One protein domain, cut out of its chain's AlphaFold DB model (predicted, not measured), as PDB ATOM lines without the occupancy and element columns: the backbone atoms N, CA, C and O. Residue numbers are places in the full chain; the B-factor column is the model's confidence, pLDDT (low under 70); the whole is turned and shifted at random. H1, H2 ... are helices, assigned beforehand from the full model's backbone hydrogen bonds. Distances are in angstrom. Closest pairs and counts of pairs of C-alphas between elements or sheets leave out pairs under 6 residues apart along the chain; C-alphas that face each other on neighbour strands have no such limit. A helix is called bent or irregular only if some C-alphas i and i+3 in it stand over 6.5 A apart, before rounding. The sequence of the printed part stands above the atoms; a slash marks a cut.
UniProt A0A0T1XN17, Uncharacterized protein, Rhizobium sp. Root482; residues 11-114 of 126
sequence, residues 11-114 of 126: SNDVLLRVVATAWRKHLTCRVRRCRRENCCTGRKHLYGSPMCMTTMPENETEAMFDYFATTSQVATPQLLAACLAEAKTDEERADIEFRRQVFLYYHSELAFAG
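What this domain is: This is residues 11 to 114 of the 126 residues of an uncharacterized protein of Rhizobium sp. Root482 (UniProt A0A0T1XN17). Two long helices, H3 and H5, cross nearly at right angles, the last residues of H3 over the middle of H5. H1 fills one corner of this cross, packed on both, while H4 beyond the crossing folds back into a hairpin with H5; H2 and a long loop extend on the far side of H1. The printed part has 104 residues with five named helices, H1 to H5 in that order, and no named strand; its class is all helix. It is compact, with a radius of gyration of the C-alphas of 14.7 A, and spans 45 by 32 by 24 A.

How they stand to each other: H1, residues 11 to 23, touches H3, residues 58 to 74, about perpendicular at 80 degrees. H1 touches H3 with residues 19 to 23 alone, and H3 touches H1 with residues 64 to 68 alone; the closest C-alphas, those of Trp 23 and Met 64, are 6.5 A apart. H1 also touches H5, residues 90 to 112, at a shallow tilt of 31 degrees, opposite ways; the closest C-alphas, those of Val 18 and Tyr 106, are 6.1 A apart. H2, residues 32 to 36, is apart from H1, H3 and H5. H3 touches H5 about perpendicular at 89 degrees, through residues 68 to 74 and 96 to 103, with the closest C-alphas, those of Thr 71 and Arg 99, 5.2 A apart. H4, residues 77 to 86, touches H3 only at the corner, with the closest C-alphas, those of Val 74 and Leu 80, 4.5 A apart. H4 and H5 form a helical hairpin at a shallow tilt of 19 degrees, opposite ways, with the closest C-alphas, those of Leu 84 and Arg 93, 6.0 A apart. H4 is apart from H1 and H2. In H1, H2, H4 and H5 every O i to N i+4 pair is within hydrogen-bond range; in H3, 8 of 13 are.

Where its parts are: H1 begins at C-alpha 11 (-31.012, -33.222, 3.368) and is 18.1 A long. H3 measures 26.1 A from C-alpha 58 at (-34.989, -54.019, 5.923) to C-alpha 74; it is neither bent nor irregular, but only just: C-alphas 69 and 72 are 6.5 A apart. H4 measures 14.4 A, and H2 has five residues. H5, the longest, measures 32.5 A and ends at C-alpha 112 (-26.203, -28.148, -5.687).

The domain as a whole: The C-alphas farthest apart, those of His 45 and Ala 85, are 45.6 A apart. The printed part has no cut. The link from H2 to H3, residues 37 to 57, is long. Mean pLDDT of the printed part is 77.4, and residues 26 to 54 are under 70.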
ATOM      1  N   SER A  11     -32.319 -32.574   3.215       79.31
ATOM      2  CA  SER A  11     -31.012 -33.222   3.368       79.31
ATOM      3  C   SER A  11     -31.130 -34.745   3.445       79.31
ATOM      4  O   SER A  11     -30.304 -35.444   2.864       79.31
ATOM      5  N   ASN A  12     -32.189 -35.270   4.073       79.56
ATOM      6  CA  ASN A  12     -32.441 -36.713   4.112       79.56
ATOM      7  C   ASN A  12     -32.806 -37.253   2.723       79.56
ATOM      8  O   ASN A  12     -32.358 -38.338   2.373       79.56
ATOM      9  N   ASP A  13     -33.558 -36.498   1.912       78.19
ATOM     10  CA  ASP A  13     -33.841 -36.845   0.504       78.19
ATOM     11  C   ASP A  13     -32.531 -36.968  -0.301       78.19
ATOM     12  O   ASP A  13     -32.305 -37.946  -1.020       78.19
ATOM     13  N   VAL A  14     -31.610 -36.010  -0.122       80.25
ATOM     14  CA  VAL A  14     -30.279 -36.060  -0.743       80.25
ATOM     15  C   VAL A  14     -29.481 -37.267  -0.252       80.25
ATOM     16  O   VAL A  14     -28.948 -38.000  -1.087       80.25
ATOM     17  N   LEU A  15     -29.435 -37.504   1.063       83.75
ATOM     18  CA  LEU A  15     -28.724 -38.633   1.661       83.75
ATOM     19  C   LEU A  15     -29.232 -39.959   1.097       83.75
ATOM     20  O   LEU A  15     -28.443 -40.703   0.519       83.75
ATOM     21  N   LEU A  16     -30.541 -40.216   1.204       79.88
ATOM     22  CA  LEU A  16     -31.204 -41.440   0.742       79.88
ATOM     23  C   LEU A  16     -30.878 -41.738  -0.717       79.88
ATOM     24  O   LEU A  16     -30.514 -42.858  -1.069       79.88
ATOM     25  N   ARG A  17     -30.956 -40.721  -1.575       77.62
ATOM     26  CA  ARG A  17     -30.615 -40.855  -2.989       77.62
ATOM     27  C   ARG A  17     -29.149 -41.232  -3.186       77.62
ATOM     28  O   ARG A  17     -28.860 -42.138  -3.967       77.62
ATOM     29  N   VAL A  18     -28.228 -40.545  -2.515       81.56
ATOM     30  CA  VAL A  18     -26.790 -40.788  -2.674       81.56
ATOM     31  C   VAL A  18     -26.437 -42.199  -2.213       81.56
ATOM     32  O   VAL A  18     -25.886 -42.958  -3.011       81.56
ATOM     33  N   VAL A  19     -26.835 -42.595  -1.002       84.50
ATOM     34  CA  VAL A  19     -26.520 -43.927  -0.458       84.50
ATOM     35  C   VAL A  19     -27.147 -45.047  -1.283       84.50
ATOM     36  O   VAL A  19     -26.462 -46.006  -1.620       84.50
ATOM     37  N   ALA A  20     -28.396 -44.886  -1.738       79.06
ATOM     38  CA  ALA A  20     -29.053 -45.874  -2.589       79.06
ATOM     39  C   ALA A  20     -28.330 -46.060  -3.928       79.06
ATOM     40  O   ALA A  20     -28.157 -47.183  -4.410       79.06
ATOM     41  N   THR A  21     -27.894 -44.955  -4.545       76.88
ATOM     42  CA  THR A  21     -27.136 -45.018  -5.802       76.88
ATOM     43  C   THR A  21     -25.744 -45.603  -5.599       76.88
ATOM     44  O   THR A  21     -25.301 -46.388  -6.434       76.88
ATOM     45  N   ALA A  22     -25.076 -45.287  -4.491       82.75
ATOM     46  CA  ALA A  22     -23.777 -45.842  -4.141       82.75
ATOM     47  C   ALA A  22     -23.859 -47.358  -3.889       82.75
ATOM     48  O   ALA A  22     -23.135 -48.119  -4.529       82.75
ATOM     49  N   TRP A  23     -24.799 -47.800  -3.047       84.25
ATOM     50  CA  TRP A  23     -25.014 -49.207  -2.683       84.25
ATOM     51  C   TRP A  23     -25.281 -50.099  -3.894       84.25
ATOM     52  O   TRP A  23     -24.732 -51.189  -4.034       84.25
ATOM     53  N   ARG A  24     -26.077 -49.599  -4.844       76.06
ATOM     54  CA  ARG A  24     -26.381 -50.299  -6.100       76.06
ATOM     55  C   ARG A  24     -25.272 -50.185  -7.155       76.06
ATOM     56  O   ARG A  24     -25.496 -50.589  -8.289       76.06
ATOM     57  N   LYS A  25     -24.095 -49.636  -6.820       72.62
ATOM     58  CA  LYS A  25     -22.967 -49.379  -7.744       72.62
ATOM     59  C   LYS A  25     -23.336 -48.473  -8.926       72.62
ATOM     60  O   LYS A  25     -22.802 -48.585 -10.026       72.62
ATOM     61  N   HIS A  26     -24.273 -47.558  -8.702       68.69
ATOM     62  CA  HIS A  26     -24.821 -46.623  -9.684       68.69
ATOM     63  C   HIS A  26     -24.397 -45.168  -9.424       68.69
ATOM     64  O   HIS A  26     -24.939 -44.263 -10.059       68.69
ATOM     65  N   LEU A  27     -23.424 -44.918  -8.538       63.12
ATOM     66  CA  LEU A  27     -22.956 -43.569  -8.185       63.12
ATOM     67  C   LEU A  27     -22.560 -42.737  -9.424       63.12
ATOM     68  O   LEU A  27     -22.833 -41.544  -9.503       63.12
ATOM     69  N   THR A  28     -21.994 -43.393 -10.441       53.75
ATOM     70  CA  THR A  28     -21.581 -42.788 -11.720       53.75
ATOM     71  C   THR A  28     -22.558 -43.055 -12.868       53.75
ATOM     72  O   THR A  28     -22.246 -42.765 -14.025       53.75
ATOM     73  N   CYS A  29     -23.750 -43.598 -12.593       54.25
ATOM     74  CA  CYS A  29     -24.729 -43.947 -13.618       54.25
ATOM     75  C   CYS A  29     -25.182 -42.690 -14.385       54.25
ATOM     76  O   CYS A  29     -26.016 -41.902 -13.934       54.25
ATOM     77  N   ARG A  30     -24.623 -42.505 -15.589       46.41
ATOM     78  CA  ARG A  30     -24.964 -41.430 -16.541       46.41
ATOM     79  C   ARG A  30     -26.101 -41.817 -17.493       46.41
ATOM     80  O   ARG A  30     -26.333 -41.128 -18.487       46.41
ATOM     81  N   VAL A  31     -26.811 -42.921 -17.232       47.06
ATOM     82  CA  VAL A  31     -27.899 -43.397 -18.099       47.06
ATOM     83  C   VAL A  31     -28.994 -42.332 -18.151       47.06
ATOM     84  O   VAL A  31     -29.733 -42.124 -17.188       47.06
ATOM     85  N   ARG A  32     -29.110 -41.658 -19.306       41.78
ATOM     86  CA  ARG A  32     -30.040 -40.537 -19.551       41.78
ATOM     87  C   ARG A  32     -31.477 -40.824 -19.096       41.78
ATOM     88  O   ARG A  32     -32.135 -39.896 -18.645       41.78
ATOM     89  N   ARG A  33     -31.958 -42.075 -19.170       42.78
ATOM     90  CA  ARG A  33     -33.314 -42.469 -18.725       42.78
ATOM     91  C   ARG A  33     -33.499 -42.480 -17.201       42.78
ATOM     92  O   ARG A  33     -34.564 -42.089 -16.743       42.78
ATOM     93  N   CYS A  34     -32.475 -42.816 -16.411       51.00
ATOM     94  CA  CYS A  34     -32.591 -42.865 -14.945       51.00
ATOM     95  C   CYS A  34     -32.757 -41.475 -14.304       51.00
ATOM     96  O   CYS A  34     -33.480 -41.351 -13.316       51.00
ATOM     97  N   ARG A  35     -32.136 -40.430 -14.883       49.78
ATOM     98  CA  ARG A  35     -32.305 -39.026 -14.450       49.78
ATOM     99  C   ARG A  35     -33.577 -38.367 -15.002       49.78
ATOM    100  O   ARG A  35     -34.176 -37.562 -14.305       49.78
ATOM    101  N   ARG A  36     -33.999 -38.687 -16.239       43.81
ATOM    102  CA  ARG A  36     -35.163 -38.044 -16.896       43.81
ATOM    103  C   ARG A  36     -36.516 -38.490 -16.343       43.81
ATOM    104  O   ARG A  36     -37.438 -37.689 -16.330       43.81
ATOM    105  N   GLU A  37     -36.634 -39.745 -15.916       44.72
ATOM    106  CA  GLU A  37     -37.903 -40.312 -15.421       44.72
ATOM    107  C   GLU A  37     -37.989 -40.390 -13.895       44.72
ATOM    108  O   GLU A  37     -38.901 -40.989 -13.334       44.72
ATOM    109  N   ASN A  38     -37.028 -39.786 -13.204       48.00
ATOM    110  CA  ASN A  38     -36.857 -39.929 -11.772       48.00
ATOM    111  C   ASN A  38     -36.823 -41.380 -11.257       48.00
ATOM    112  O   ASN A  38     -37.240 -41.642 -10.139       48.00
ATOM    113  N   CYS A  39     -36.334 -42.349 -12.033       48.03
ATOM    114  CA  CYS A  39     -36.309 -43.747 -11.587       48.03
ATOM    115  C   CYS A  39     -35.241 -44.003 -10.509       48.03
ATOM    116  O   CYS A  39     -35.463 -44.813  -9.618       48.03
ATOM    117  N   CYS A  40     -34.108 -43.289 -10.541       50.09
ATOM    118  CA  CYS A  40     -33.130 -43.288  -9.437       50.09
ATOM    119  C   CYS A  40     -33.382 -42.158  -8.425       50.09
ATOM    120  O   CYS A  40     -32.995 -42.273  -7.271       50.09
ATOM    121  N   THR A  41     -34.058 -41.082  -8.837       48.12
ATOM    122  CA  THR A  41     -34.478 -39.953  -7.981       48.12
ATOM    123  C   THR A  41     -35.926 -40.106  -7.488       48.12
ATOM    124  O   THR A  41     -36.555 -39.112  -7.151       48.12
ATOM    125  N   GLY A  42     -36.439 -41.345  -7.496       43.97
ATOM    126  CA  GLY A  42     -37.770 -41.869  -7.141       43.97
ATOM    127  C   GLY A  42     -38.875 -40.935  -6.646       43.97
ATOM    128  O   GLY A  42     -39.556 -41.287  -5.695       43.97
ATOM    129  N   ARG A  43     -39.151 -39.787  -7.270       47.00
ATOM    130  CA  ARG A  43     -40.333 -38.982  -6.930       47.00
ATOM    131  C   ARG A  43     -41.557 -39.526  -7.655       47.00
ATOM    132  O   ARG A  43     -42.131 -38.855  -8.508       47.00
ATOM    133  N   LYS A  44     -41.979 -40.745  -7.321       42.88
ATOM    134  CA  LYS A  44     -43.359 -41.162  -7.585       42.88
ATOM    135  C   LYS A  44     -44.026 -41.649  -6.307       42.88
ATOM    136  O   LYS A  44     -43.722 -42.711  -5.794       42.88
ATOM    137  N   HIS A  45     -44.976 -40.818  -5.887       41.97
ATOM    138  CA  HIS A  45     -46.068 -41.075  -4.962       41.97
ATOM    139  C   HIS A  45     -45.690 -41.428  -3.513       41.97
ATOM    140  O   HIS A  45     -45.447 -42.567  -3.142       41.97
ATOM    141  N   LEU A  46     -45.795 -40.380  -2.691       44.47
ATOM    142  CA  LEU A  46     -46.109 -40.353  -1.259       44.47
ATOM    143  C   LEU A  46     -44.959 -40.336  -0.236       44.47
ATOM    144  O   LEU A  46     -45.188 -39.728   0.804       44.47
ATOM    145  N   TYR A  47     -43.747 -40.864  -0.490       50.44
ATOM    146  CA  TYR A  47     -42.788 -41.046   0.631       50.44
ATOM    147  C   TYR A  47     -41.279 -40.810   0.389       50.44
ATOM    148  O   TYR A  47     -40.476 -41.227   1.214       50.44
ATOM    149  N   GLY A  48     -40.855 -40.131  -0.684       54.56
ATOM    150  CA  GLY A  48     -39.455 -39.658  -0.801       54.56
ATOM    151  C   GLY A  48     -38.359 -40.743  -0.848       54.56
ATOM    152  O   GLY A  48     -37.190 -40.426  -0.670       54.56
ATOM    153  N   SER A  49     -38.710 -42.014  -1.082       57.62
ATOM    154  CA  SER A  49     -37.748 -43.124  -1.160       57.62
ATOM    155  C   SER A  49     -37.392 -43.460  -2.617       57.62
ATOM    156  O   SER A  49     -38.296 -43.567  -3.455       57.62
ATOM    157  N   PRO A  50     -36.103 -43.650  -2.963       62.00
ATOM    158  CA  PRO A  50     -35.694 -44.089  -4.295       62.00
ATOM    159  C   PRO A  50     -36.318 -45.441  -4.680       62.00
ATOM    160  O   PRO A  50     -36.298 -46.384  -3.892       62.00
ATOM    161  N   MET A  51     -36.779 -45.601  -5.932       60.91
ATOM    162  CA  MET A  51     -37.358 -46.877  -6.410       60.91
ATOM    163  C   MET A  51     -36.408 -48.072  -6.251       60.91
ATOM    164  O   MET A  51     -36.839 -49.204  -6.055       60.91
ATOM    165  N   CYS A  52     -35.098 -47.827  -6.314       62.44
ATOM    166  CA  CYS A  52     -34.082 -48.859  -6.130       62.44
ATOM    167  C   CYS A  52     -34.005 -49.418  -4.695       62.44
ATOM    168  O   CYS A  52     -33.361 -50.455  -4.503       62.44
ATOM    169  N   MET A  53     -34.661 -48.756  -3.734       66.00
ATOM    170  CA  MET A  53     -34.826 -49.190  -2.344       66.00
ATOM    171  C   MET A  53     -36.228 -49.730  -2.030       66.00
ATOM    172  O   MET A  53     -36.403 -50.365  -1.001       66.00
ATOM    173  N   THR A  54     -37.235 -49.522  -2.888       66.69
ATOM    174  CA  THR A  54     -38.638 -49.859  -2.564       66.69
ATOM    175  C   THR A  54     -38.861 -51.343  -2.262       66.69
ATOM    176  O   THR A  54     -39.759 -51.684  -1.501       66.69
ATOM    177  N   THR A  55     -38.049 -52.226  -2.842       71.06
ATOM    178  CA  THR A  55     -38.101 -53.677  -2.606       71.06
ATOM    179  C   THR A  55     -36.870 -54.192  -1.863       71.06
ATOM    180  O   THR A  55     -36.576 -55.384  -1.927       71.06
ATOM    181  N   MET A  56     -36.090 -53.301  -1.248       73.25
ATOM    182  CA  MET A  56     -34.913 -53.685  -0.479       73.25
ATOM    183  C   MET A  56     -35.370 -54.259   0.869       73.25
ATOM    184  O   MET A  56     -36.181 -53.623   1.544       73.25
ATOM    185  N   PRO A  57     -34.891 -55.449   1.263       82.50
ATOM    186  CA  PRO A  57     -35.094 -55.963   2.609       82.50
ATOM    187  C   PRO A  57     -34.632 -54.958   3.673       82.50
ATOM    188  O   PRO A  57     -33.674 -54.211   3.466       82.50
ATOM    189  N   GLU A  58     -35.302 -54.944   4.824       81.38
ATOM    190  CA  GLU A  58     -34.989 -54.019   5.923       81.38
ATOM    191  C   GLU A  58     -33.541 -54.180   6.403       81.38
ATOM    192  O   GLU A  58     -32.812 -53.199   6.482       81.38
ATOM    193  N   ASN A  59     -33.070 -55.418   6.560       86.94
ATOM    194  CA  ASN A  59     -31.683 -55.715   6.925       86.94
ATOM    195  C   ASN A  59     -30.657 -55.235   5.881       86.94
ATOM    196  O   ASN A  59     -29.547 -54.851   6.237       86.94
ATOM    197  N   GLU A  60     -31.002 -55.252   4.589       84.69
ATOM    198  CA  GLU A  60     -30.134 -54.701   3.538       84.69
ATOM    199  C   GLU A  60     -30.124 -53.164   3.591       84.69
ATOM    200  O   GLU A  60     -29.088 -52.538   3.373       84.69
ATOM    201  N   THR A  61     -31.258 -52.558   3.947       82.00
ATOM    202  CA  THR A  61     -31.383 -51.109   4.133       82.00
ATOM    203  C   THR A  61     -30.578 -50.626   5.344       82.00
ATOM    204  O   THR A  61     -29.861 -49.633   5.239       82.00
ATOM    205  N   GLU A  62     -30.649 -51.338   6.470       87.75
ATOM    206  CA  GLU A  62     -29.836 -51.075   7.664       87.75
ATOM    207  C   GLU A  62     -28.342 -51.207   7.358       87.75
ATOM    208  O   GLU A  62     -27.587 -50.267   7.594       87.75
ATOM    209  N   ALA A  63     -27.930 -52.309   6.718       87.88
ATOM    210  CA  ALA A  63     -26.536 -52.525   6.332       87.88
ATOM    211  C   ALA A  63     -25.993 -51.405   5.429       87.88
ATOM    212  O   ALA A  63     -24.847 -50.979   5.579       87.88
ATOM    213  N   MET A  64     -26.820 -50.898   4.511       89.00
ATOM    214  CA  MET A  64     -26.468 -49.755   3.677       89.00
ATOM    215  C   MET A  64     -26.211 -48.498   4.520       89.00
ATOM    216  O   MET A  64     -25.201 -47.820   4.315       89.00
ATOM    217  N   PHE A  65     -27.111 -48.161   5.446       88.38
ATOM    218  CA  PHE A  65     -26.936 -46.978   6.292       88.38
ATOM    219  C   PHE A  65     -25.728 -47.103   7.214       88.38
ATOM    220  O   PHE A  65     -24.944 -46.156   7.289       88.38
ATOM    221  N   ASP A  66     -25.538 -48.259   7.844       91.06
ATOM    222  CA  ASP A  66     -24.394 -48.526   8.715       91.06
ATOM    223  C   ASP A  66     -23.078 -48.385   7.951       91.06
ATOM    224  O   ASP A  66     -22.148 -47.720   8.412       91.06
ATOM    225  N   TYR A  67     -23.019 -48.927   6.731       89.38
ATOM    226  CA  TYR A  67     -21.852 -48.788   5.870       89.38
ATOM    227  C   TYR A  67     -21.549 -47.315   5.560       89.38
ATOM    228  O   TYR A  67     -20.424 -46.854   5.771       89.38
ATOM    229  N   PHE A  68     -22.537 -46.534   5.112       88.94
ATOM    230  CA  PHE A  68     -22.299 -45.136   4.743       88.94
ATOM    231  C   PHE A  68     -22.148 -44.189   5.936       88.94
ATOM    232  O   PHE A  68     -21.533 -43.132   5.778       88.94
ATOM    233  N   ALA A  69     -22.589 -44.563   7.137       88.81
ATOM    234  CA  ALA A  69     -22.266 -43.827   8.359       88.81
ATOM    235  C   ALA A  69     -20.742 -43.761   8.596       88.81
ATOM    236  O   ALA A  69     -20.221 -42.758   9.098       88.81
ATOM    237  N   THR A  70     -20.000 -44.780   8.141       90.00
ATOM    238  CA  THR A  70     -18.532 -44.807   8.240       90.00
ATOM    239  C   THR A  70     -17.825 -43.831   7.296       90.00
ATOM    240  O   THR A  70     -16.631 -43.602   7.458       90.00
ATOM    241  N   THR A  71     -18.524 -43.184   6.352       89.38
ATOM    242  CA  THR A  71     -17.912 -42.170   5.464       89.38
ATOM    243  C   THR A  71     -17.346 -40.967   6.228       89.38
ATOM    244  O   THR A  71     -16.408 -40.319   5.767       89.38
ATOM    245  N   SER A  72     -17.842 -40.713   7.441       87.38
ATOM    246  CA  SER A  72     -17.275 -39.729   8.371       87.38
ATOM    247  C   SER A  72     -15.811 -40.013   8.745       87.38
ATOM    248  O   SER A  72     -15.046 -39.076   8.974       87.38
ATOM    249  N   GLN A  73     -15.384 -41.281   8.722       91.56
ATOM    250  CA  GLN A  73     -14.001 -41.699   8.984       91.56
ATOM    251  C   GLN A  73     -13.037 -41.306   7.862       91.56
ATOM    252  O   GLN A  73     -11.835 -41.413   8.036       91.56
ATOM    253  N   VAL A  74     -13.543 -40.846   6.715       90.88
ATOM    254  CA  VAL A  74     -12.742 -40.388   5.570       90.88
ATOM    255  C   VAL A  74     -13.122 -38.959   5.167       90.88
ATOM    256  O   VAL A  74     -12.936 -38.539   4.024       90.88
ATOM    257  N   ALA A  75     -13.686 -38.187   6.101       88.94
ATOM    258  CA  ALA A  75     -14.200 -36.844   5.834       88.94
ATOM    259  C   ALA A  75     -13.101 -35.822   5.499       88.94
ATOM    260  O   ALA A  75     -13.340 -34.895   4.724       88.94
ATOM    261  N   THR A  76     -11.887 -35.995   6.023       89.94
ATOM    262  CA  THR A  76     -10.743 -35.110   5.750       89.94
ATOM    263  C   THR A  76      -9.587 -35.879   5.105       89.94
ATOM    264  O   THR A  76      -9.498 -37.094   5.286       89.94
ATOM    265  N   PRO A  77      -8.667 -35.202   4.394       89.62
ATOM    266  CA  PRO A  77      -7.454 -35.808   3.854       89.62
ATOM    267  C   PRO A  77      -6.605 -36.503   4.923       89.62
ATOM    268  O   PRO A  77      -6.050 -37.565   4.671       89.62
ATOM    269  N   GLN A  78      -6.541 -35.957   6.143       91.56
ATOM    270  CA  GLN A  78      -5.782 -36.569   7.241       91.56
ATOM    271  C   GLN A  78      -6.409 -37.892   7.690       91.56
ATOM    272  O   GLN A  78      -5.697 -38.869   7.903       91.56
ATOM    273  N   LEU A  79      -7.737 -37.927   7.815       93.31
ATOM    274  CA  LEU A  79      -8.461 -39.140   8.181       93.31
ATOM    275  C   LEU A  79      -8.403 -40.183   7.058       93.31
ATOM    276  O   LEU A  79      -8.143 -41.353   7.319       93.31
ATOM    277  N   LEU A  80      -8.538 -39.745   5.803       93.44
ATOM    278  CA  LEU A  80      -8.337 -40.591   4.630       93.44
ATOM    279  C   LEU A  80      -6.941 -41.229   4.634       93.44
ATOM    280  O   LEU A  80      -6.826 -42.443   4.490       93.44
ATOM    281  N   ALA A  81      -5.891 -40.429   4.829       93.19
ATOM    282  CA  ALA A  81      -4.516 -40.915   4.877       93.19
ATOM    283  C   ALA A  81      -4.297 -41.912   6.025       93.19
ATOM    284  O   ALA A  81      -3.627 -42.923   5.824       93.19
ATOM    285  N   ALA A  82      -4.892 -41.667   7.199       94.69
ATOM    286  CA  ALA A  82      -4.839 -42.593   8.327       94.69
ATOM    287  C   ALA A  82      -5.506 -43.938   7.991       94.69
ATOM    288  O   ALA A  82      -4.879 -44.981   8.152       94.69
ATOM    289  N   CYS A  83      -6.723 -43.925   7.435       93.44
ATOM    290  CA  CYS A  83      -7.402 -45.151   7.011       93.44
ATOM    291  C   CYS A  83      -6.606 -45.909   5.937       93.44
ATOM    292  O   CYS A  83      -6.458 -47.126   6.019       93.44
ATOM    293  N   LEU A  84      -6.061 -45.201   4.943       94.62
ATOM    294  CA  LEU A  84      -5.258 -45.812   3.881       94.62
ATOM    295  C   LEU A  84      -3.946 -46.420   4.397       94.62
ATOM    296  O   LEU A  84      -3.465 -47.382   3.803       94.62
ATOM    297  N   ALA A  85      -3.368 -45.878   5.471       95.06
ATOM    298  CA  ALA A  85      -2.161 -46.421   6.094       95.06
ATOM    299  C   ALA A  85      -2.421 -47.732   6.857       95.06
ATOM    300  O   ALA A  85      -1.513 -48.551   6.990       95.06
ATOM    301  N   GLU A  86      -3.646 -47.938   7.346       94.31
ATOM    302  CA  GLU A  86      -4.052 -49.156   8.062       94.31
ATOM    303  C   GLU A  86      -4.513 -50.286   7.129       94.31
ATOM    304  O   GLU A  86      -4.549 -51.449   7.542       94.31
ATOM    305  N   ALA A  87      -4.844 -49.963   5.876       94.62
ATOM    306  CA  ALA A  87      -5.302 -50.927   4.885       94.62
ATOM    307  C   ALA A  87      -4.205 -51.943   4.529       94.62
ATOM    308  O   ALA A  87      -3.080 -51.589   4.168       94.62
ATOM    309  N   LYS A  88      -4.550 -53.227   4.600       95.19
ATOM    310  CA  LYS A  88      -3.654 -54.365   4.350       95.19
ATOM    311  C   LYS A  88      -3.827 -54.945   2.954       95.19
ATOM    312  O   LYS A  88      -2.942 -55.660   2.487       95.19
ATOM    313  N   THR A  89      -4.960 -54.675   2.311       96.12
ATOM    314  CA  THR A  89      -5.300 -55.211   0.990       96.12
ATOM    315  C   THR A  89      -5.723 -54.109   0.023       96.12
ATOM    316  O   THR A  89      -6.193 -53.045   0.429       96.12
ATOM    317  N   ASP A  90      -5.588 -54.373  -1.278       94.38
ATOM    318  CA  ASP A  90      -6.049 -53.444  -2.317       94.38
ATOM    319  C   ASP A  90      -7.578 -53.288  -2.314       94.38
ATOM    320  O   ASP A  90      -8.090 -52.221  -2.640       94.38
ATOM    321  N   GLU A  91      -8.313 -54.321  -1.888       93.50
ATOM    322  CA  GLU A  91      -9.769 -54.263  -1.721       93.50
ATOM    323  C   GLU A  91     -10.167 -53.296  -0.598       93.50
ATOM    324  O   GLU A  91     -11.056 -52.468  -0.787       93.50
ATOM    325  N   GLU A  92      -9.471 -53.340   0.543       93.00
ATOM    326  CA  GLU A  92      -9.681 -52.398   1.649       93.00
ATOM    327  C   GLU A  92      -9.358 -50.959   1.230       93.00
ATOM    328  O   GLU A  92     -10.098 -50.034   1.566       93.00
ATOM    329  N   ARG A  93      -8.286 -50.755   0.451       92.88
ATOM    330  CA  ARG A  93      -7.937 -49.428  -0.083       92.88
ATOM    331  C   ARG A  93      -9.011 -48.906  -1.033       92.88
ATOM    332  O   ARG A  93      -9.448 -47.768  -0.877       92.88
ATOM    333  N   ALA A  94      -9.479 -49.741  -1.961       91.31
ATOM    334  CA  ALA A  94     -10.546 -49.380  -2.890       91.31
ATOM    335  C   ALA A  94     -11.859 -49.044  -2.161       91.31
ATOM    336  O   ALA A  94     -12.563 -48.113  -2.554       91.31
ATOM    337  N   ASP A  95     -12.179 -49.761  -1.080       92.69
ATOM    338  CA  ASP A  95     -13.335 -49.468  -0.231       92.69
ATOM    339  C   ASP A  95     -13.217 -48.102   0.472       92.69
ATOM    340  O   ASP A  95     -14.153 -47.300   0.441       92.69
ATOM    341  N   ILE A  96     -12.055 -47.798   1.060       94.00
ATOM    342  CA  ILE A  96     -11.772 -46.503   1.703       94.00
ATOM    343  C   ILE A  96     -11.910 -45.352   0.697       94.00
ATOM    344  O   ILE A  96     -12.573 -44.346   0.975       94.00
ATOM    345  N   GLU A  97     -11.329 -45.503  -0.493       92.06
ATOM    346  CA  GLU A  97     -11.433 -44.521  -1.575       92.06
ATOM    347  C   GLU A  97     -12.877 -44.357  -2.061       92.06
ATOM    348  O   GLU A  97     -13.335 -43.236  -2.299       92.06
ATOM    349  N   PHE A  98     -13.638 -45.447  -2.161       90.88
ATOM    350  CA  PHE A  98     -15.048 -45.383  -2.529       90.88
ATOM    351  C   PHE A  98     -15.876 -44.631  -1.481       90.88
ATOM    352  O   PHE A  98     -16.653 -43.737  -1.832       90.88
ATOM    353  N   ARG A  99     -15.672 -44.905  -0.186       91.81
ATOM    354  CA  ARG A  99     -16.321 -44.155   0.903       91.81
ATOM    355  C   ARG A  99     -15.990 -42.667   0.833       91.81
ATOM    356  O   ARG A  99     -16.881 -41.831   1.009       91.81
ATOM    357  N   ARG A 100     -14.744 -42.324   0.494       92.06
ATOM    358  CA  ARG A 100     -14.311 -40.937   0.285       92.06
ATOM    359  C   ARG A 100     -15.051 -40.279  -0.878       92.06
ATOM    360  O   ARG A 100     -15.543 -39.160  -0.736       92.06
ATOM    361  N   GLN A 101     -15.174 -40.969  -2.009       89.50
ATOM    362  CA  GLN A 101     -15.918 -40.471  -3.169       89.50
ATOM    363  C   GLN A 101     -17.393 -40.225  -2.835       89.50
ATOM    364  O   GLN A 101     -17.949 -39.197  -3.227       89.50
ATOM    365  N   VAL A 102     -18.024 -41.132  -2.084       89.38
ATOM    366  CA  VAL A 102     -19.424 -40.986  -1.664       89.38
ATOM    367  C   VAL A 102     -19.602 -39.792  -0.728       89.38
ATOM    368  O   VAL A 102     -20.543 -39.023  -0.926       89.38
ATOM    369  N   PHE A 103     -18.690 -39.585   0.228       91.44
ATOM    370  CA  PHE A 103     -18.697 -38.407   1.102       91.44
ATOM    371  C   PHE A 103     -18.683 -37.104   0.290       91.44
ATOM    372  O   PHE A 103     -19.562 -36.254   0.439       91.44
ATOM    373  N   LEU A 104     -17.725 -36.971  -0.631       89.69
ATOM    374  CA  LEU A 104     -17.590 -35.776  -1.469       89.69
ATOM    375  C   LEU A 104     -18.810 -35.567  -2.377       89.69
ATOM    376  O   LEU A 104     -19.285 -34.442  -2.534       89.69
ATOM    377  N   TYR A 105     -19.350 -36.646  -2.949       86.31
ATOM    378  CA  TYR A 105     -20.542 -36.585  -3.794       86.31
ATOM    379  C   TYR A 105     -21.797 -36.181  -3.008       86.31
ATOM    380  O   TYR A 105     -22.592 -35.378  -3.485       86.31
ATOM    381  N   TYR A 106     -21.970 -36.681  -1.782       88.12
ATOM    382  CA  TYR A 106     -23.079 -36.276  -0.919       88.12
ATOM    383  C   TYR A 106     -23.071 -34.768  -0.656       88.12
ATOM    384  O   TYR A 106     -24.084 -34.093  -0.849       88.12
ATOM    385  N   HIS A 107     -21.916 -34.225  -0.277       89.12
ATOM    386  CA  HIS A 107     -21.797 -32.801   0.007       89.12
ATOM    387  C   HIS A 107     -21.919 -31.919  -1.241       89.12
ATOM    388  O   HIS A 107     -22.487 -30.828  -1.157       89.12
ATOM    389  N   SER A 108     -21.459 -32.378  -2.409       85.12
ATOM    390  CA  SER A 108     -21.669 -31.635  -3.657       85.12
ATOM    391  C   SER A 108     -23.148 -31.586  -4.054       85.12
ATOM    392  O   SER A 108     -23.630 -30.542  -4.489       85.12
ATOM    393  N   GLU A 109     -23.901 -32.664  -3.827       82.94
ATOM    394  CA  GLU A 109     -25.345 -32.692  -4.063       82.94
ATOM    395  C   GLU A 109     -26.123 -31.824  -3.056       82.94
ATOM    396  O   GLU A 109     -27.122 -31.211  -3.439       82.94
ATOM    397  N   LEU A 110     -25.667 -31.710  -1.801       86.19
ATOM    398  CA  LEU A 110     -26.225 -30.743  -0.844       86.19
ATOM    399  C   LEU A 110     -26.011 -29.301  -1.317       86.19
ATOM    400  O   LEU A 110     -26.951 -28.504  -1.292       86.19
ATOM    401  N   ALA A 111     -24.799 -28.977  -1.774       85.44
ATOM    402  CA  ALA A 111     -24.483 -27.650  -2.288       85.44
ATOM    403  C   ALA A 111     -25.270 -27.322  -3.561       85.44
ATOM    404  O   ALA A 111     -25.848 -26.242  -3.678       85.44
ATOM    405  N   PHE A 112     -25.385 -28.282  -4.481       81.31
ATOM    406  CA  PHE A 112     -26.203 -28.148  -5.687       81.31
ATOM    407  C   PHE A 112     -27.683 -27.890  -5.368       81.31
ATOM    408  O   PHE A 112     -28.345 -27.118  -6.061       81.31
ATOM    409  N   ALA A 113     -28.205 -28.507  -4.307       79.31
ATOM    410  CA  ALA A 113     -29.571 -28.293  -3.839       79.31
ATOM    411  C   ALA A 113     -29.758 -26.987  -3.035       79.31
ATOM    412  O   ALA A 113     -30.876 -26.707  -2.604       79.31
ATOM    413  N   GLY A 114     -28.698 -26.199  -2.812       85.62
ATOM    414  CA  GLY A 114     -28.734 -24.985  -1.989       85.62
ATOM    415  C   GLY A 114     -28.932 -25.258  -0.494       85.62
ATOM    416  O   GLY A 114     -29.388 -24.379   0.233       85.62
TER     417      GLY A 114